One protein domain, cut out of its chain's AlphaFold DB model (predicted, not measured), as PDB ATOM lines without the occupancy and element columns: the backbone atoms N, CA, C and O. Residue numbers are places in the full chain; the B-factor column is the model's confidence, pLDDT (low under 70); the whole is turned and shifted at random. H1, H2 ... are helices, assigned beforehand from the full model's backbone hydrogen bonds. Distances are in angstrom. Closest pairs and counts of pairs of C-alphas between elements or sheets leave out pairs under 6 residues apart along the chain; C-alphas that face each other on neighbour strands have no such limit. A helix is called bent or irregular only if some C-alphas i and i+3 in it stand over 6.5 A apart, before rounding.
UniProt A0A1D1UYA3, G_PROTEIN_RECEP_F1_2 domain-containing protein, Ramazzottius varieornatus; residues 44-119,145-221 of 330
ATOM      1  N   SER A  44     164.216 133.007  87.987       87.31
ATOM      2  CA  SER A  44     163.405 134.222  88.035       87.31
ATOM      3  C   SER A  44     163.400 134.852  89.431       87.31
ATOM      4  O   SER A  44     163.433 134.156  90.451       87.31
ATOM      5  N   ASP A  45     163.258 136.174  89.496       85.94
ATOM      6  CA  ASP A  45     163.156 136.906  90.765       85.94
ATOM      7  C   ASP A  45     162.041 136.343  91.656       85.94
ATOM      8  O   ASP A  45     162.193 136.203  92.870       85.94
ATOM      9  N   THR A  46     160.926 135.935  91.041       88.00
ATOM     10  CA  THR A  46     159.799 135.302  91.740       88.00
ATOM     11  C   THR A  46     160.214 134.003  92.426       88.00
ATOM     12  O   THR A  46     159.830 133.766  93.570       88.00
ATOM     13  N   PHE A  47     161.022 133.170  91.766       88.12
ATOM     14  CA  PHE A  47     161.516 131.920  92.340       88.12
ATOM     15  C   PHE A  47     162.402 132.174  93.563       88.12
ATOM     16  O   PHE A  47     162.249 131.520  94.598       88.12
ATOM     17  N   HIS A  48     163.296 133.156  93.474       84.69
ATOM     18  CA  HIS A  48     164.163 133.549  94.580       84.69
ATOM     19  C   HIS A  48     163.378 134.122  95.766       84.69
ATOM     20  O   HIS A  48     163.600 133.694  96.900       84.69
ATOM     21  N   ILE A  49     162.431 135.033  95.516       90.31
ATOM     22  CA  ILE A  49     161.571 135.611  96.557       90.31
ATOM     23  C   ILE A  49     160.757 134.509  97.237       90.31
ATOM     24  O   ILE A  49     160.786 134.406  98.460       90.31
ATOM     25  N   LEU A  50     160.099 133.642  96.461       93.50
ATOM     26  CA  LEU A  50     159.296 132.544  97.002       93.50
ATOM     27  C   LEU A  50     160.140 131.598  97.864       93.50
ATOM     28  O   LEU A  50     159.722 131.223  98.958       93.50
ATOM     29  N   SER A  51     161.343 131.256  97.405       90.44
ATOM     30  CA  SER A  51     162.265 130.382  98.139       90.44
ATOM     31  C   SER A  51     162.741 131.015  99.449       90.44
ATOM     32  O   SER A  51     162.747 130.352 100.488       90.44
ATOM     33  N   GLY A  52     163.098 132.303  99.420       91.19
ATOM     34  CA  GLY A  52     163.495 133.070 100.604       91.19
ATOM     35  C   GLY A  52     162.362 133.208 101.622       91.19
ATOM     36  O   GLY A  52     162.563 132.988 102.816       91.19
ATOM     37  N   SER A  53     161.146 133.507 101.158       94.56
ATOM     38  CA  SER A  53     159.955 133.589 102.008       94.56
ATOM     39  C   SER A  53     159.595 132.236 102.622       94.56
ATOM     40  O   SER A  53     159.326 132.163 103.821       94.56
ATOM     41  N   LEU A  54     159.636 131.156 101.838       93.69
ATOM     42  CA  LEU A  54     159.328 129.811 102.318       93.69
ATOM     43  C   LEU A  54     160.322 129.353 103.387       93.69
ATOM     44  O   LEU A  54     159.899 128.858 104.433       93.69
ATOM     45  N   ILE A  55     161.629 129.564 103.177       92.31
ATOM     46  CA  ILE A  55     162.613 129.178 104.192       92.31
ATOM     47  C   ILE A  55     162.449 129.993 105.474       92.31
ATOM     48  O   ILE A  55     162.657 129.459 106.557       92.31
ATOM     49  N   LEU A  56     162.051 131.265 105.367       93.62
ATOM     50  CA  LEU A  56     161.852 132.124 106.526       93.62
ATOM     51  C   LEU A  56     160.691 131.615 107.385       93.62
ATOM     52  O   LEU A  56     160.833 131.518 108.600       93.62
ATOM     53  N   VAL A  57     159.580 131.219 106.757       94.06
ATOM     54  CA  VAL A  57     158.438 130.603 107.454       94.06
ATOM     55  C   VAL A  57     158.865 129.316 108.160       94.06
ATOM     56  O   VAL A  57     158.583 129.140 109.346       94.06
ATOM     57  N   VAL A  58     159.593 128.442 107.460       92.31
ATOM     58  CA  VAL A  58     160.110 127.184 108.023       92.31
ATOM     59  C   VAL A  58     161.050 127.447 109.200       92.31
ATOM     60  O   VAL A  58     160.920 126.810 110.242       92.31
ATOM     61  N   GLY A  59     161.970 128.401 109.064       92.75
ATOM     62  CA  GLY A  59     162.928 128.735 110.112       92.75
ATOM     63  C   GLY A  59     162.277 129.369 111.336       92.75
ATOM     64  O   GLY A  59     162.635 129.008 112.451       92.75
ATOM     65  N   ILE A  60     161.274 130.240 111.165       93.31
ATOM     66  CA  ILE A  60     160.497 130.794 112.288       93.31
ATOM     67  C   ILE A  60     159.780 129.669 113.044       93.31
ATOM     68  O   ILE A  60     159.863 129.607 114.272       93.31
ATOM     69  N   ALA A  61     159.123 128.753 112.325       92.00
ATOM     70  CA  ALA A  61     158.458 127.603 112.932       92.00
ATOM     71  C   ALA A  61     159.450 126.702 113.689       92.00
ATOM     72  O   ALA A  61     159.178 126.302 114.823       92.00
ATOM     73  N   ALA A  62     160.622 126.437 113.103       92.12
ATOM     74  CA  ALA A  62     161.679 125.650 113.728       92.12
ATOM     75  C   ALA A  62     162.250 126.327 114.984       92.12
ATOM     76  O   ALA A  62     162.415 125.661 116.005       92.12
ATOM     77  N   ILE A  63     162.509 127.639 114.953       93.00
ATOM     78  CA  ILE A  63     162.997 128.389 116.121       93.00
ATOM     79  C   ILE A  63     161.976 128.310 117.252       93.00
ATOM     80  O   ILE A  63     162.328 127.935 118.372       93.00
ATOM     81  N   PHE A  64     160.711 128.619 116.963       92.81
ATOM     82  CA  PHE A  64     159.651 128.615 117.967       92.81
ATOM     83  C   PHE A  64     159.442 127.221 118.570       92.81
ATOM     84  O   PHE A  64     159.486 127.057 119.790       92.81
ATOM     85  N   GLY A  65     159.261 126.206 117.724       89.75
ATOM     86  CA  GLY A  65     158.971 124.849 118.173       89.75
ATOM     87  C   GLY A  65     160.124 124.228 118.963       89.75
ATOM     88  O   GLY A  65     159.893 123.664 120.032       89.75
ATOM     89  N   ASN A  66     161.370 124.370 118.501       91.38
ATOM     90  CA  ASN A  66     162.523 123.811 119.215       91.38
ATOM     91  C   ASN A  66     162.845 124.586 120.504       91.38
ATOM     92  O   ASN A  66     163.227 123.970 121.498       91.38
ATOM     93  N   SER A  67     162.597 125.903 120.548       91.81
ATOM     94  CA  SER A  67     162.679 126.681 121.797       91.81
ATOM     95  C   SER A  67     161.651 126.211 122.826       91.81
ATOM     96  O   SER A  67     161.977 126.080 124.005       91.81
ATOM     97  N   LEU A  68     160.424 125.905 122.390       89.19
ATOM     98  CA  LEU A  68     159.378 125.368 123.260       89.19
ATOM     99  C   LEU A  68     159.746 123.980 123.806       89.19
ATOM    100  O   LEU A  68     159.567 123.735 124.998       89.19
ATOM    101  N   VAL A  69     160.302 123.093 122.971       88.19
ATOM    102  CA  VAL A  69     160.805 121.778 123.414       88.19
ATOM    103  C   VAL A  69     161.871 121.956 124.493       88.19
ATOM    104  O   VAL A  69     161.747 121.385 125.575       88.19
ATOM    105  N   ILE A  70     162.880 122.796 124.252       87.62
ATOM    106  CA  ILE A  70     163.927 123.074 125.245       87.62
ATOM    107  C   ILE A  70     163.304 123.625 126.536       87.62
ATOM    108  O   ILE A  70     163.602 123.120 127.619       87.62
ATOM    109  N   HIS A  71     162.391 124.595 126.439       86.44
ATOM    110  CA  HIS A  71     161.716 125.187 127.599       86.44
ATOM    111  C   HIS A  71     160.963 124.146 128.436       86.44
ATOM    112  O   HIS A  71     161.157 124.092 129.646       86.44
ATOM    113  N   ILE A  72     160.159 123.277 127.815       85.31
ATOM    114  CA  ILE A  72     159.369 122.247 128.516       85.31
ATOM    115  C   ILE A  72     160.276 121.261 129.266       85.31
ATOM    116  O   ILE A  72     160.025 120.947 130.436       85.31
ATOM    117  N   PHE A  73     161.348 120.794 128.621       83.25
ATOM    118  CA  PHE A  73     162.292 119.854 129.231       83.25
ATOM    119  C   PHE A  73     163.138 120.512 130.334       83.25
ATOM    120  O   PHE A  73     163.499 119.854 131.312       83.25
ATOM    121  N   LEU A  74     163.421 121.815 130.231       82.69
ATOM    122  CA  LEU A  74     164.084 122.578 131.290       82.69
ATOM    123  C   LEU A  74     163.142 122.954 132.441       82.69
ATOM    124  O   LEU A  74     163.592 123.017 133.584       82.69
ATOM    125  N   ALA A  75     161.852 123.149 132.186       80.75
ATOM    126  CA  ALA A  75     160.851 123.445 133.206       80.75
ATOM    127  C   ALA A  75     160.499 122.209 134.052       80.75
ATOM    128  O   ALA A  75     160.340 122.296 135.268       80.75
ATOM    129  N   THR A  76     160.450 121.027 133.436       77.69
ATOM    130  CA  THR A  76     159.863 119.837 134.065       77.69
ATOM    131  C   THR A  76     160.927 118.905 134.650       77.69
ATOM    132  O   THR A  76     161.653 118.232 133.920       77.69
ATOM    133  N   LYS A  77     161.009 118.790 135.985       74.25
ATOM    134  CA  LYS A  77     162.001 117.919 136.657       74.25
ATOM    135  C   LYS A  77     161.885 116.442 136.269       74.25
ATOM    136  O   LYS A  77     162.910 115.785 136.111       74.25
ATOM    137  N   SER A  78     160.667 115.927 136.097       69.44
ATOM    138  CA  SER A  78     160.429 114.520 135.738       69.44
ATOM    139  C   SER A  78     160.921 114.163 134.329       69.44
ATOM    140  O   SER A  78     161.226 113.000 134.074       69.44
ATOM    141  N   LEU A  79     161.065 115.154 133.439       71.31
ATOM    142  CA  LEU A  79     161.535 114.971 132.064       71.31
ATOM    143  C   LEU A  79     163.063 115.097 131.922       71.31
ATOM    144  O   LEU A  79     163.601 114.754 130.873       71.31
ATOM    145  N   LYS A  80     163.796 115.505 132.967       74.38
ATOM    146  CA  LYS A  80     165.268 115.667 132.954       74.38
ATOM    147  C   LYS A  80     166.026 114.354 133.178       74.38
ATOM    148  O   LYS A  80     166.961 114.274 133.973       74.38
ATOM    149  N   SER A  81     165.610 113.291 132.500       74.88
ATOM    150  CA  SER A  81     166.289 111.996 132.576       74.88
ATOM    151  C   SER A  81     167.433 111.902 131.557       74.88
ATOM    152  O   SER A  81     167.391 112.535 130.504       74.88
ATOM    153  N   LYS A  82     168.432 111.043 131.811       68.94
ATOM    154  CA  LYS A  82     169.495 110.743 130.825       68.94
ATOM    155  C   LYS A  82     168.941 110.218 129.491       68.94
ATOM    156  O   LYS A  82     169.568 110.412 128.460       68.94
ATOM    157  N   SER A  83     167.764 109.584 129.510       68.31
ATOM    158  CA  SER A  83     167.085 109.092 128.302       68.31
ATOM    159  C   SER A  83     166.593 110.226 127.399       68.31
ATOM    160  O   SER A  83     166.467 110.040 126.195       68.31
ATOM    161  N   ASN A  84     166.361 111.405 127.978       73.50
ATOM    162  CA  ASN A  84     165.788 112.565 127.303       73.50
ATOM    163  C   ASN A  84     166.858 113.566 126.837       73.50
ATOM    164  O   ASN A  84     166.547 114.546 126.165       73.50
ATOM    165  N   ALA A  85     168.133 113.304 127.148       79.00
ATOM    166  CA  ALA A  85     169.252 114.137 126.719       79.00
ATOM    167  C   ALA A  85     169.383 114.194 125.186       79.00
ATOM    168  O   ALA A  85     169.708 115.245 124.642       79.00
ATOM    169  N   LEU A  86     169.073 113.094 124.488       78.88
ATOM    170  CA  LEU A  86     169.108 113.038 123.021       78.88
ATOM    171  C   LEU A  86     168.072 113.968 122.376       78.88
ATOM    172  O   LEU A  86     168.366 114.599 121.365       78.88
ATOM    173  N   VAL A  87     166.890 114.094 122.984       80.31
ATOM    174  CA  VAL A  87     165.816 114.979 122.509       80.31
ATOM    175  C   VAL A  87     166.205 116.446 122.674       80.31
ATOM    176  O   VAL A  87     166.034 117.239 121.753       80.31
ATOM    177  N   ILE A  88     166.784 116.800 123.824       83.00
ATOM    178  CA  ILE A  88     167.272 118.161 124.080       83.00
ATOM    179  C   ILE A  88     168.414 118.508 123.117       83.00
ATOM    180  O   ILE A  88     168.416 119.595 122.548       83.00
ATOM    181  N   ASN A  89     169.356 117.584 122.892       86.44
ATOM    182  CA  ASN A  89     170.444 117.783 121.934       86.44
ATOM    183  C   ASN A  89     169.915 118.010 120.511       86.44
ATOM    184  O   ASN A  89     170.350 118.943 119.844       86.44
ATOM    185  N   LEU A  90     168.938 117.208 120.074       86.06
ATOM    186  CA  LEU A  90     168.290 117.382 118.774       86.06
ATOM    187  C   LEU A  90     167.655 118.776 118.643       86.06
ATOM    188  O   LEU A  90     167.934 119.480 117.677       86.06
ATOM    189  N   ALA A  91     166.891 119.214 119.649       88.69
ATOM    190  CA  ALA A  91     166.263 120.534 119.644       88.69
ATOM    191  C   ALA A  91     167.292 121.682 119.625       88.69
ATOM    192  O   ALA A  91     167.075 122.690 118.954       88.69
ATOM    193  N   ILE A  92     168.431 121.539 120.315       88.50
ATOM    194  CA  ILE A  92     169.531 122.519 120.270       88.50
ATOM    195  C   ILE A  92     170.159 122.570 118.874       88.50
ATOM    196  O   ILE A  92     170.389 123.664 118.350       88.50
ATOM    197  N   CYS A  93     170.427 121.416 118.259       89.25
ATOM    198  CA  CYS A  93     170.963 121.347 116.901       89.25
ATOM    199  C   CYS A  93     170.018 122.022 115.899       89.25
ATOM    200  O   CYS A  93     170.461 122.877 115.132       89.25
ATOM    201  N   ASP A  94     168.723 121.707 115.948       90.25
ATOM    202  CA  ASP A  94     167.721 122.290 115.050       90.25
ATOM    203  C   ASP A  94     167.551 123.794 115.270       90.25
ATOM    204  O   ASP A  94     167.481 124.557 114.305       90.25
ATOM    205  N   LEU A  95     167.547 124.247 116.529       90.75
ATOM    206  CA  LEU A  95     167.486 125.667 116.870       90.75
ATOM    207  C   LEU A  95     168.709 126.422 116.341       90.75
ATOM    208  O   LEU A  95     168.570 127.507 115.775       90.75
ATOM    209  N   THR A  96     169.902 125.847 116.493       88.62
ATOM    210  CA  THR A  96     171.159 126.445 116.024       88.62
ATOM    211  C   THR A  96     171.179 126.526 114.500       88.62
ATOM    212  O   THR A  96     171.422 127.593 113.932       88.62
ATOM    213  N   MET A  97     170.835 125.425 113.827       87.25
ATOM    214  CA  MET A  97     170.719 125.364 112.370       87.25
ATOM    215  C   MET A  97     169.705 126.389 111.851       87.25
ATOM    216  O   MET A  97     170.014 127.131 110.919       87.25
ATOM    217  N   ALA A  98     168.525 126.487 112.469       90.25
ATOM    218  CA  ALA A  98     167.496 127.439 112.065       90.25
ATOM    219  C   ALA A  98     167.919 128.897 112.307       90.25
ATOM    220  O   ALA A  98     167.678 129.740 111.445       90.25
ATOM    221  N   SER A  99     168.589 129.189 113.424       90.06
ATOM    222  CA  SER A  99     169.002 130.551 113.797       90.06
ATOM    223  C   SER A  99     170.148 131.088 112.942       90.06
ATOM    224  O   SER A  99     170.211 132.289 112.699       90.06
ATOM    225  N   ILE A 100     171.044 130.218 112.467       88.56
ATOM    226  CA  ILE A 100     172.208 130.621 111.664       88.56
ATOM    227  C   ILE A 100     171.899 130.518 110.168       88.56
ATOM    228  O   ILE A 100     172.075 131.477 109.417       88.56
ATOM    229  N   LEU A 101     171.407 129.366 109.707       87.12
ATOM    230  CA  LEU A 101     171.332 129.081 108.273       87.12
ATOM    231  C   LEU A 101     170.113 129.706 107.597       87.12
ATOM    232  O   LEU A 101     170.200 130.084 106.428       87.12
ATOM    233  N   THR A 102     168.987 129.839 108.306       88.81
ATOM    234  CA  THR A 102     167.781 130.473 107.749       88.81
ATOM    235  C   THR A 102     168.029 131.925 107.346       88.81
ATOM    236  O   THR A 102     167.769 132.246 106.184       88.81
ATOM    237  N   PRO A 103     168.534 132.821 108.224       90.88
ATOM    238  CA  PRO A 103     168.744 134.213 107.836       90.88
ATOM    239  C   PRO A 103     169.800 134.352 106.738       90.88
ATOM    240  O   PRO A 103     169.624 135.170 105.836       90.88
ATOM    241  N   MET A 104     170.851 133.523 106.750       88.00
ATOM    242  CA  MET A 104     171.862 133.525 105.688       88.00
ATOM    243  C   MET A 104     171.272 133.140 104.326       88.00
ATOM    244  O   MET A 104     171.536 133.801 103.316       88.00
ATOM    245  N   TYR A 105     170.446 132.093 104.291       87.38
ATOM    246  CA  TYR A 105     169.764 131.677 103.071       87.38
ATOM    247  C   TYR A 105     168.777 132.750 102.607       87.38
ATOM    248  O   TYR A 105     168.858 133.188 101.465       87.38
ATOM    249  N   ALA A 106     167.884 133.219 103.485       89.38
ATOM    250  CA  ALA A 106     166.845 134.185 103.134       89.38
ATOM    251  C   ALA A 106     167.437 135.506 102.618       89.38
ATOM    252  O   ALA A 106     167.015 136.005 101.576       89.38
ATOM    253  N   ALA A 107     168.465 136.037 103.290       87.94
ATOM    254  CA  ALA A 107     169.157 137.246 102.846       87.94
ATOM    255  C   ALA A 107     169.794 137.063 101.460       87.94
ATOM    256  O   ALA A 107     169.704 137.956 100.618       87.94
ATOM    257  N   SER A 108     170.382 135.892 101.199       86.75
ATOM    258  CA  SER A 108     170.962 135.570  99.891       86.75
ATOM    259  C   SER A 108     169.891 135.424  98.806       86.75
ATOM    260  O   SER A 108     170.051 135.933  97.696       86.75
ATOM    261  N   SER A 109     168.754 134.801  99.124       87.44
ATOM    262  CA  SER A 109     167.620 134.682  98.206       87.44
ATOM    263  C   SER A 109     167.041 136.046  97.829       87.44
ATOM    264  O   SER A 109     166.872 136.311  96.645       87.44
ATOM    265  N   PHE A 110     166.813 136.946  98.790       88.81
ATOM    266  CA  PHE A 110     166.269 138.286  98.513       88.81
ATOM    267  C   PHE A 110     167.255 139.233  97.823       88.81
ATOM    268  O   PHE A 110     166.849 140.263  97.287       88.81
ATOM    269  N   LYS A 111     168.550 138.910  97.837       83.94
ATOM    270  CA  LYS A 111     169.571 139.617  97.056       83.94
ATOM    271  C   LYS A 111     169.893 138.939  95.729       83.94
ATOM    272  O   LYS A 111     170.769 139.434  95.027       83.94
ATOM    273  N   PHE A 112     169.209 137.841  95.399       81.56
ATOM    274  CA  PHE A 112     169.421 137.054  94.180       81.56
ATOM    275  C   PHE A 112     170.872 136.560  94.013       81.56
ATOM    276  O   PHE A 112     171.300 136.224  92.912       81.56
ATOM    277  N   ARG A 113     171.646 136.528  95.110       74.81
ATOM    278  CA  ARG A 113     173.069 136.161  95.139       74.81
ATOM    279  C   ARG A 113     173.510 135.749  96.539       74.81
ATOM    280  O   ARG A 113     172.971 136.224  97.535       74.81
ATOM    281  N   TRP A 114     174.550 134.925  96.626       80.56
ATOM    282  CA  TRP A 114     175.171 134.586  97.907       80.56
ATOM    283  C   TRP A 114     175.910 135.794  98.504       80.56
ATOM    284  O   TRP A 114     176.701 136.443  97.818       80.56
ATOM    285  N   LEU A 115     175.659 136.094  99.782       77.81
ATOM    286  CA  LEU A 115     176.235 137.269 100.457       77.81
ATOM    287  C   LEU A 115     177.443 136.958 101.351       77.81
ATOM    288  O   LEU A 115     178.194 137.871 101.676       77.81
ATOM    289  N   PHE A 116     177.632 135.702 101.763       75.06
ATOM    290  CA  PHE A 116     178.460 135.375 102.932       75.06
ATOM    291  C   PHE A 116     179.849 134.792 102.614       75.06
ATOM    292  O   PHE A 116     180.562 134.383 103.524       75.06
ATOM    293  N   GLY A 117     180.269 134.782 101.342       66.38
ATOM    294  CA  GLY A 117     181.606 134.316 100.939       66.38
ATOM    295  C   GLY A 117     181.932 132.881 101.390       66.38
ATOM    296  O   GLY A 117     181.024 132.092 101.646       66.38
ATOM    297  N   TYR A 118     183.224 132.534 101.459       61.31
ATOM    298  CA  TYR A 118     183.723 131.197 101.837       61.31
ATOM    299  C   TYR A 118     184.230 131.104 103.290       61.31
ATOM    300  O   TYR A 118     184.582 130.019 103.751       61.31
ATOM    301  N   ASN A 119     184.255 132.217 104.029       55.25
ATOM    302  CA  ASN A 119     184.721 132.262 105.416       55.25
ATOM    303  C   ASN A 119     183.595 131.855 106.376       55.25
ATOM    304  O   ASN A 119     183.121 132.655 107.179       55.25
ATOM    305  N   GLN A 145     160.189 101.735 127.850       52.75
ATOM    306  CA  GLN A 145     161.219 101.717 126.796       52.75
ATOM    307  C   GLN A 145     160.651 101.479 125.392       52.75
ATOM    308  O   GLN A 145     161.122 102.103 124.445       52.75
ATOM    309  N   VAL A 146     159.641 100.615 125.234       58.91
ATOM    310  CA  VAL A 146     158.990 100.379 123.931       58.91
ATOM    311  C   VAL A 146     158.134 101.579 123.515       58.91
ATOM    312  O   VAL A 146     158.034 101.874 122.327       58.91
ATOM    313  N   GLN A 147     157.544 102.299 124.471       55.78
ATOM    314  CA  GLN A 147     156.750 103.502 124.201       55.78
ATOM    315  C   GLN A 147     157.624 104.683 123.751       55.78
ATOM    316  O   GLN A 147     157.366 105.229 122.680       55.78
ATOM    317  N   SER A 148     158.720 105.000 124.454       59.56
ATOM    318  CA  SER A 148     159.651 106.061 124.024       59.56
ATOM    319  C   SER A 148     160.433 105.697 122.751       59.56
ATOM    320  O   SER A 148     160.767 106.572 121.953       59.56
ATOM    321  N   ALA A 149     160.680 104.404 122.493       66.50
ATOM    322  CA  ALA A 149     161.329 103.955 121.258       66.50
ATOM    323  C   ALA A 149     160.471 104.190 120.005       66.50
ATOM    324  O   ALA A 149     161.023 104.472 118.943       66.50
ATOM    325  N   LYS A 150     159.134 104.122 120.108       68.38
ATOM    326  CA  LYS A 150     158.233 104.404 118.976       68.38
ATOM    327  C   LYS A 150     158.378 105.837 118.485       68.38
ATOM    328  O   LYS A 150     158.401 106.064 117.284       68.38
ATOM    329  N   ILE A 151     158.505 106.792 119.397       70.31
ATOM    330  CA  ILE A 151     158.587 108.210 119.042       70.31
ATOM    331  C   ILE A 151     159.956 108.543 118.467       70.31
ATOM    332  O   ILE A 151     160.036 109.200 117.436       70.31
ATOM    333  N   ILE A 152     161.025 107.997 119.049       75.44
ATOM    334  CA  ILE A 152     162.368 108.099 118.467       75.44
ATOM    335  C   ILE A 152     162.381 107.508 117.049       75.44
ATOM    336  O   ILE A 152     162.918 108.124 116.133       75.44
ATOM    337  N   LEU A 153     161.742 106.354 116.842       77.69
ATOM    338  CA  LEU A 153     161.618 105.745 115.519       77.69
ATOM    339  C   LEU A 153     160.816 106.630 114.553       77.69
ATOM    340  O   LEU A 153     161.243 106.809 113.419       77.69
ATOM    341  N   LEU A 154     159.704 107.226 114.993       76.25
ATOM    342  CA  LEU A 154     158.922 108.167 114.180       76.25
ATOM    343  C   LEU A 154     159.735 109.406 113.790       76.25
ATOM    344  O   LEU A 154     159.649 109.844 112.647       76.25
ATOM    345  N   VAL A 155     160.559 109.936 114.696       80.12
ATOM    346  CA  VAL A 155     161.459 111.066 114.418       80.12
ATOM    347  C   VAL A 155     162.518 110.673 113.388       80.12
ATOM    348  O   VAL A 155     162.702 111.382 112.402       80.12
ATOM    349  N   ILE A 156     163.172 109.521 113.565       84.25
ATOM    350  CA  ILE A 156     164.197 109.025 112.635       84.25
ATOM    351  C   ILE A 156     163.595 108.757 111.254       84.25
ATOM    352  O   ILE A 156     164.147 109.191 110.245       84.25
ATOM    353  N   CYS A 157     162.455 108.067 111.192       84.69
ATOM    354  CA  CYS A 157     161.770 107.783 109.937       84.69
ATOM    355  C   CYS A 157     161.273 109.068 109.267       84.69
ATOM    356  O   CYS A 157     161.444 109.216 108.063       84.69
ATOM    357  N   GLY A 158     160.714 110.013 110.027       83.44
ATOM    358  CA  GLY A 158     160.284 111.314 109.510       83.44
ATOM    359  C   GLY A 158     161.443 112.111 108.911       83.44
ATOM    360  O   GLY A 158     161.339 112.592 107.782       83.44
ATOM    361  N   TRP A 159     162.578 112.166 109.613       86.88
ATOM    362  CA  TRP A 159     163.807 112.780 109.107       86.88
ATOM    363  C   TRP A 159     164.298 112.081 107.834       86.88
ATOM    364  O   TRP A 159     164.510 112.732 106.812       86.88
ATOM    365  N   ALA A 160     164.404 110.749 107.849       87.25
ATOM    366  CA  ALA A 160     164.873 109.984 106.698       87.25
ATOM    367  C   ALA A 160     163.977 110.205 105.472       87.25
ATOM    368  O   ALA A 160     164.486 110.443 104.378       87.25
ATOM    369  N   LEU A 161     162.654 110.198 105.647       88.12
ATOM    370  CA  LEU A 161     161.695 110.428 104.565       88.12
ATOM    371  C   LEU A 161     161.849 111.812 103.931       88.12
ATOM    372  O   LEU A 161     161.777 111.925 102.711       88.12
ATOM    373  N   ALA A 162     162.103 112.856 104.719       89.38
ATOM    374  CA  ALA A 162     162.277 114.191 104.157       89.38
ATOM    375  C   ALA A 162     163.636 114.432 103.512       89.38
ATOM    376  O   ALA A 162     163.734 115.199 102.557       89.38
ATOM    377  N   TRP A 163     164.681 113.774 104.009       92.94
ATOM    378  CA  TRP A 163     166.012 113.867 103.420       92.94
ATOM    379  C   TRP A 163     166.178 112.955 102.199       92.94
ATOM    380  O   TRP A 163     166.972 113.275 101.318       92.94
ATOM    381  N   THR A 164     165.380 111.887 102.073       93.38
ATOM    382  CA  THR A 164     165.469 110.916 100.965       93.38
ATOM    383  C   THR A 164     165.416 111.569  99.576       93.38
ATOM    384  O   THR A 164     166.317 111.303  98.778       93.38
ATOM    385  N   PRO A 165     164.455 112.461  99.253       93.19
ATOM    386  CA  PRO A 165     164.430 113.130  97.953       93.19
ATOM    387  C   PRO A 165     165.703 113.938  97.670       93.19
ATOM    388  O   PRO A 165     166.207 113.935  96.548       93.19
ATOM    389  N   TYR A 166     166.250 114.607  98.690       92.38
ATOM    390  CA  TYR A 166     167.478 115.389  98.559       92.38
ATOM    391  C   TYR A 166     168.699 114.493  98.349       92.38
ATOM    392  O   TYR A 166     169.542 114.791  97.502       92.38
ATOM    393  N   THR A 167     168.773 113.366  99.057       91.19
ATOM    394  CA  THR A 167     169.826 112.364  98.867       91.19
ATOM    395  C   THR A 167     169.781 111.782  97.458       91.19
ATOM    396  O   THR A 167     170.812 111.740  96.798       91.19
ATOM    397  N   ILE A 168     168.601 111.401  96.957       91.81
ATOM    398  CA  ILE A 168     168.437 110.880  95.590       91.81
ATOM    399  C   ILE A 168     168.878 111.924  94.559       91.81
ATOM    400  O   ILE A 168     169.663 111.612  93.666       91.81
ATOM    401  N   SER A 169     168.431 113.174  94.711       91.19
ATOM    402  CA  SER A 169     168.854 114.277  93.845       91.19
ATOM    403  C   SER A 169     170.372 114.487  93.887       91.19
ATOM    404  O   SER A 169     171.011 114.641  92.852       91.19
ATOM    405  N   SER A 170     170.978 114.459  95.073       90.06
ATOM    406  CA  SER A 170     172.428 114.636  95.230       90.06
ATOM    407  C   SER A 170     173.214 113.492  94.586       90.06
ATOM    408  O   SER A 170     174.222 113.731  93.926       90.06
ATOM    409  N   LEU A 171     172.728 112.253  94.714       91.12
ATOM    410  CA  LEU A 171     173.317 111.085  94.057       91.12
ATOM    411  C   LEU A 171     173.210 111.176  92.530       91.12
ATOM    412  O   LEU A 171     174.152 110.787  91.845       91.12
ATOM    413  N   LEU A 172     172.122 111.740  91.994       89.06
ATOM    414  CA  LEU A 172     171.992 112.022  90.561       89.06
ATOM    415  C   LEU A 172     173.040 113.039  90.076       89.06
ATOM    416  O   LEU A 172     173.576 112.898  88.981       89.06
ATOM    417  N   GLY A 173     173.369 114.034  90.904       84.56
ATOM    418  CA  GLY A 173     174.442 114.987  90.610       84.56
ATOM    419  C   GLY A 173     175.832 114.341  90.542       84.56
ATOM    420  O   GLY A 173     176.682 114.802  89.783       84.56
ATOM    421  N   VAL A 174     176.057 113.258  91.296       88.00
ATOM    422  CA  VAL A 174     177.332 112.514  91.335       88.00
ATOM    423  C   VAL A 174     177.390 111.394  90.290       88.00
ATOM    424  O   VAL A 174     178.473 111.044  89.833       88.00
ATOM    425  N   SER A 175     176.249 110.837  89.869       84.50
ATOM    426  CA  SER A 175     176.179 109.683  88.958       84.50
ATOM    427  C   SER A 175     176.602 109.973  87.511       84.50
ATOM    428  O   SER A 175     176.541 109.083  86.664       84.50
ATOM    429  N   GLY A 176     177.021 111.204  87.205       75.69
ATOM    430  CA  GLY A 176     177.441 111.628  85.868       75.69
ATOM    431  C   GLY A 176     176.282 111.955  84.922       75.69
ATOM    432  O   GLY A 176     176.513 112.398  83.798       75.69
ATOM    433  N   ALA A 177     175.028 111.804  85.363       81.69
ATOM    434  CA  ALA A 177     173.825 112.129  84.595       81.69
ATOM    435  C   ALA A 177     173.485 113.635  84.647       81.69
ATOM    436  O   ALA A 177     172.344 114.027  84.903       81.69
ATOM    437  N   HIS A 178     174.485 114.488  84.399       77.31
ATOM    438  CA  HIS A 178     174.398 115.943  84.570       77.31
ATOM    439  C   HIS A 178     173.254 116.584  83.768       77.31
ATOM    440  O   HIS A 178     172.623 117.518  84.252       77.31
ATOM    441  N   SER A 179     172.893 116.036  82.603       79.19
ATOM    442  CA  SER A 179     171.793 116.545  81.766       79.19
ATOM    443  C   SER A 179     170.417 116.539  82.448       79.19
ATOM    444  O   SER A 179     169.543 117.306  82.057       79.19
ATOM    445  N   TYR A 180     170.213 115.696  83.465       82.62
ATOM    446  CA  TYR A 180     168.961 115.629  84.231       82.62
ATOM    447  C   TYR A 180     169.024 116.417  85.547       82.62
ATOM    448  O   TYR A 180     168.011 116.581  86.229       82.62
ATOM    449  N   TYR A 181     170.205 116.916  85.920       86.75
ATOM    450  CA  TYR A 181     170.443 117.584  87.191       86.75
ATOM    451  C   TYR A 181     170.214 119.095  87.077       86.75
ATOM    452  O   TYR A 181     171.145 119.885  86.946       86.75
ATOM    453  N   THR A 182     168.948 119.504  87.099       88.06
ATOM    454  CA  THR A 182     168.552 120.911  86.934       88.06
ATOM    455  C   THR A 182     168.481 121.663  88.273       88.06
ATOM    456  O   THR A 182     168.320 121.027  89.322       88.06
ATOM    457  N   PRO A 183     168.518 123.014  88.275       86.62
ATOM    458  CA  PRO A 183     168.333 123.815  89.488       86.62
ATOM    459  C   PRO A 183     167.043 123.481  90.247       86.62
ATOM    460  O   PRO A 183     167.022 123.482  91.471       86.62
ATOM    461  N   LEU A 184     165.962 123.137  89.540       87.06
ATOM    462  CA  LEU A 184     164.700 122.762  90.178       87.06
ATOM    463  C   LEU A 184     164.793 121.401  90.887       87.06
ATOM    464  O   LEU A 184     164.292 121.251  92.004       87.06
ATOM    465  N   VAL A 185     165.452 120.431  90.243       88.00
ATOM    466  CA  VAL A 185     165.608 119.054  90.737       88.00
ATOM    467  C   VAL A 185     166.433 119.011  92.021       88.00
ATOM    468  O   VAL A 185     166.109 118.216  92.894       88.00
ATOM    469  N   CYS A 186     167.428 119.886  92.192       86.69
ATOM    470  CA  CYS A 186     168.195 119.961  93.438       86.69
ATOM    471  C   CYS A 186     167.543 120.848  94.508       86.69
ATOM    472  O   CYS A 186     167.613 120.538  95.700       86.69
ATOM    473  N   HIS A 187     166.878 121.931  94.103       88.25
ATOM    474  CA  HIS A 187     166.383 122.952  95.024       88.25
ATOM    475  C   HIS A 187     165.112 122.546  95.767       88.25
ATOM    476  O   HIS A 187     165.037 122.730  96.983       88.25
ATOM    477  N   LEU A 188     164.120 121.970  95.077       90.12
ATOM    478  CA  LEU A 188     162.862 121.579  95.728       90.12
ATOM    479  C   LEU A 188     163.079 120.505  96.807       90.12
ATOM    480  O   LEU A 188     162.610 120.701  97.933       90.12
ATOM    481  N   PRO A 189     163.842 119.422  96.549       91.25
ATOM    482  CA  PRO A 189     164.180 118.460  97.591       91.25
ATOM    483  C   PRO A 189     164.996 119.067  98.733       91.25
ATOM    484  O   PRO A 189     164.798 118.690  99.885       91.25
ATOM    485  N   ALA A 190     165.881 120.028  98.446       88.38
ATOM    486  CA  ALA A 190     166.664 120.703  99.479       88.38
ATOM    487  C   ALA A 190     165.782 121.526 100.428       88.38
ATOM    488  O   ALA A 190     165.994 121.494 101.640       88.38
ATOM    489  N   ILE A 191     164.780 122.244  99.909       87.81
ATOM    490  CA  ILE A 191     163.809 122.951 100.755       87.81
ATOM    491  C   ILE A 191     162.981 121.949 101.558       87.81
ATOM    492  O   ILE A 191     162.799 122.143 102.759       87.81
ATOM    493  N   PHE A 192     162.523 120.863 100.931       89.75
ATOM    494  CA  PHE A 192     161.752 119.831 101.622       89.75
ATOM    495  C   PHE A 192     162.536 119.220 102.789       89.75
ATOM    496  O   PHE A 192     162.030 119.175 103.909       89.75
ATOM    497  N   ALA A 193     163.806 118.875 102.582       88.75
ATOM    498  CA  ALA A 193     164.689 118.407 103.646       88.75
ATOM    499  C   ALA A 193     164.829 119.439 104.781       88.75
ATOM    500  O   ALA A 193     164.814 119.078 105.957       88.75
ATOM    501  N   LYS A 194     164.885 120.740 104.467       86.38
ATOM    502  CA  LYS A 194     164.964 121.820 105.472       86.38
ATOM    503  C   LYS A 194     163.696 121.979 106.310       86.38
ATOM    504  O   LYS A 194     163.795 122.456 107.436       86.38
ATOM    505  N   THR A 195     162.535 121.528 105.829       87.06
ATOM    506  CA  THR A 195     161.314 121.490 106.656       87.06
ATOM    507  C   THR A 195     161.436 120.534 107.848       87.06
ATOM    508  O   THR A 195     160.646 120.637 108.785       87.06
ATOM    509  N   SER A 196     162.469 119.676 107.870       86.25
ATOM    510  CA  SER A 196     162.708 118.704 108.942       86.25
ATOM    511  C   SER A 196     162.860 119.237 110.341       86.25
ATOM    512  O   SER A 196     162.260 118.700 111.273       86.25
ATOM    513  N   ALA A 197     163.536 120.367 110.474       82.12
ATOM    514  CA  ALA A 197     163.692 121.015 111.762       82.12
ATOM    515  C   ALA A 197     162.352 121.489 112.364       82.12
ATOM    516  O   ALA A 197     162.273 121.721 113.569       82.12
ATOM    517  N   ALA A 198     161.290 121.642 111.556       80.62
ATOM    518  CA  ALA A 198     160.011 122.194 112.001       80.62
ATOM    519  C   ALA A 198     159.016 121.144 112.528       80.62
ATOM    520  O   ALA A 198     158.162 121.489 113.343       80.62
ATOM    521  N   TYR A 199     159.104 119.874 112.113       76.50
ATOM    522  CA  TYR A 199     158.184 118.826 112.589       76.50
ATOM    523  C   TYR A 199     158.714 118.002 113.764       76.50
ATOM    524  O   TYR A 199     157.938 117.285 114.397       76.50
ATOM    525  N   ASN A 200     159.989 118.151 114.133       72.00
ATOM    526  CA  ASN A 200     160.544 117.511 115.329       72.00
ATOM    527  C   ASN A 200     159.744 117.860 116.607       72.00
ATOM    528  O   ASN A 200     159.345 116.935 117.316       72.00
ATOM    529  N   PRO A 201     159.366 119.129 116.865       76.62
ATOM    530  CA  PRO A 201     158.503 119.496 117.992       76.62
ATOM    531  C   PRO A 201     157.105 118.859 117.975       76.62
ATOM    532  O   PRO A 201     156.543 118.609 119.036       76.62
ATOM    533  N   ILE A 202     156.542 118.563 116.796       70.62
ATOM    534  CA  ILE A 202     155.216 117.933 116.660       70.62
ATOM    535  C   ILE A 202     155.288 116.472 117.106       70.62
ATOM    536  O   ILE A 202     154.457 116.014 117.891       70.62
ATOM    537  N   SER A 203     156.326 115.758 116.670       68.06
ATOM    538  CA  SER A 203     156.611 114.396 117.130       68.06
ATOM    539  C   SER A 203     156.840 114.340 118.642       68.06
ATOM    540  O   SER A 203     156.393 113.399 119.294       68.06
ATOM    541  N   MET A 204     157.463 115.376 119.216       65.19
ATOM    542  CA  MET A 204     157.666 115.497 120.666       65.19
ATOM    543  C   MET A 204     156.387 115.870 121.424       65.19
ATOM    544  O   MET A 204     156.163 115.376 122.523       65.19
ATOM    545  N   ALA A 205     155.507 116.694 120.852       64.38
ATOM    546  CA  ALA A 205     154.216 117.012 121.462       64.38
ATOM    547  C   ALA A 205     153.341 115.758 121.634       64.38
ATOM    548  O   ALA A 205     152.613 115.648 122.619       64.38
ATOM    549  N   MET A 206     153.461 114.787 120.720       60.53
ATOM    550  CA  MET A 206     152.816 113.477 120.855       60.53
ATOM    551  C   MET A 206     153.403 112.636 122.005       60.53
ATOM    552  O   MET A 206     152.667 111.864 122.613       60.53
ATOM    553  N   ASP A 207     154.685 112.815 122.351       62.88
ATOM    554  CA  ASP A 207     155.327 112.170 123.513       62.88
ATOM    555  C   ASP A 207     154.855 112.771 124.837       62.88
ATOM    556  O   ASP A 207     154.553 112.058 125.792       62.88
ATOM    557  N   VAL A 208     154.726 114.101 124.883       60.47
ATOM    558  CA  VAL A 208     154.299 114.830 126.087       60.47
ATOM    559  C   VAL A 208     152.903 114.400 126.546       60.47
ATOM    560  O   VAL A 208     152.656 114.376 127.747       60.47
ATOM    561  N   GLN A 209     152.016 113.974 125.636       56.38
ATOM    562  CA  GLN A 209     150.694 113.439 126.002       56.38
ATOM    563  C   GLN A 209     150.750 112.141 126.816       56.38
ATOM    564  O   GLN A 209     149.771 111.782 127.467       56.38
ATOM    565  N   HIS A 210     151.876 111.428 126.788       58.53
ATOM    566  CA  HIS A 210     152.071 110.222 127.585       58.53
ATOM    567  C   HIS A 210     152.488 110.526 129.028       58.53
ATOM    568  O   HIS A 210     152.364 109.675 129.912       58.53
ATOM    569  N   TYR A 211     152.970 111.744 129.277       58.78
ATOM    570  CA  TYR A 211     153.307 112.223 130.605       58.78
ATOM    571  C   TYR A 211     152.093 112.916 131.238       58.78
ATOM    572  O   TYR A 211     151.300 113.547 130.537       58.78
ATOM    573  N   PRO A 212     151.918 112.823 132.570       61.94
ATOM    574  CA  PRO A 212     150.895 113.607 133.246       61.94
ATOM    575  C   PRO A 212     151.104 115.103 132.942       61.94
ATOM    576  O   PRO A 212     152.256 115.542 132.845       61.94
ATOM    577  N   PRO A 213     150.021 115.884 132.785       68.25
ATOM    578  CA  PRO A 213     150.111 117.292 132.418       68.25
ATOM    579  C   PRO A 213     151.010 118.062 133.391       68.25
ATOM    580  O   PRO A 213     150.925 117.892 134.609       68.25
ATOM    581  N   VAL A 214     151.881 118.908 132.836       68.75
ATOM    582  CA  VAL A 214     152.844 119.696 133.615       68.75
ATOM    583  C   VAL A 214     152.088 120.738 134.454       68.75
ATOM    584  O   VAL A 214     151.274 121.481 133.896       68.75
ATOM    585  N   PRO A 215     152.334 120.836 135.775       76.12
ATOM    586  CA  PRO A 215     151.715 121.858 136.611       76.12
ATOM    587  C   PRO A 215     152.075 123.270 136.116       76.12
ATOM    588  O   PRO A 215     153.238 123.515 135.785       76.12
ATOM    589  N   PRO A 216     151.145 124.245 136.139       73.50
ATOM    590  CA  PRO A 216     151.429 125.612 135.692       73.50
ATOM    591  C   PRO A 216     152.620 126.255 136.422       73.50
ATOM    592  O   PRO A 216     153.406 126.974 135.811       73.50
ATOM    593  N   ALA A 217     152.796 125.954 137.712       69.69
ATOM    594  CA  ALA A 217     153.888 126.486 138.529       69.69
ATOM    595  C   ALA A 217     155.289 126.117 138.001       69.69
ATOM    596  O   ALA A 217     156.218 126.923 138.098       69.69
ATOM    597  N   ASP A 218     155.432 124.932 137.402       68.81
ATOM    598  CA  ASP A 218     156.706 124.456 136.862       68.81
ATOM    599  C   ASP A 218     156.996 125.092 135.491       68.81
ATOM    600  O   ASP A 218     158.140 125.442 135.201       68.81
ATOM    601  N   LEU A 219     155.958 125.342 134.680       73.06
ATOM    602  CA  LEU A 219     156.075 125.967 133.355       73.06
ATOM    603  C   LEU A 219     156.580 127.419 133.416       73.06
ATOM    604  O   LEU A 219     157.339 127.842 132.541       73.06
ATOM    605  N   PHE A 220     156.167 128.176 134.439       72.62
ATOM    606  CA  PHE A 220     156.510 129.595 134.610       72.62
ATOM    607  C   PHE A 220     157.752 129.843 135.481       72.62
ATOM    608  O   PHE A 220     158.180 130.988 135.613       72.62
ATOM    609  N   SER A 221     158.362 128.800 136.062       63.75
ATOM    610  CA  SER A 221     159.544 128.940 136.924       63.75
ATOM    611  C   SER A 221     160.673 127.945 136.597       63.75
ATOM    612  O   SER A 221     161.188 127.268 137.487       63.75
TER     613      SER A 221
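What this domain is: This is residues 44 to 119 and 145 to 221 of the 330 residues of the protein "G_PROTEIN_RECEP_F1_2 domain-containing protein" of Ramazzottius varieornatus (UniProt A0A1D1UYA3). Five helices or arms run lengthwise in a loose, elongated bundle: H1 and H2 make a long hairpin, H5 lies between H1 and H3a, and H4, joined end on to H5 by a tight link, packs on H3b. Residues 174 to 179 stick out. The 153 printed residues, all helix in class, have six named helices, H1 to H6, radius of gyration of the C-alphas 18.4 A, spans 56 by 32 by 28 A.

Where its parts are: H1, residues 45 to 75, 44.6 A, begins at C-alpha 45 (163.156, 136.906, 90.765). H2, 82 to 110, spans 42.6 A. H3, 145 to 174, one helix by its hydrogen bonds, is bent, C-alphas 162 and 165 being 6.7 A apart: arms H3a, 145 to 162, and H3b, 165 to 174. H4 is 183 to 194, H5 196 to 208, H6 216 to 219, ending at (156.075, 125.967, 133.355). H2 and H5 are only just irregular: C-alphas 83 and 86 are 6.9 A apart, 198 and 201 6.7 A.

How they stand to each other: The hub H1 touches H2, closest C-alphas Gly 52 and Ala 106, 4.3 A, opposite ways at a shallow 24 degrees. H3a touches H5, closest C-alphas Trp 159 and Ser 196, 6.0 A. H6 only just touches H1, with 3 pairs of C-alphas within 8 A. Every O i to N i+4 pair is within hydrogen-bond range in H1 and H3b, but 21 of 25 in H2, 13 of 14 in H3a, 7 of 8 in H4, 5 of 9 in H5; H6 is too short.

The domain as a whole: The farthest C-alphas, Ser 179 and Ala 217, are 60.3 A apart. Residues 120 to 144 are cut out, a gap of 44.1 A between C-alphas 119 and 145. Of the links printed whole, none is long. pLDDT is under 70 in 27 residues, among them 203 to 214.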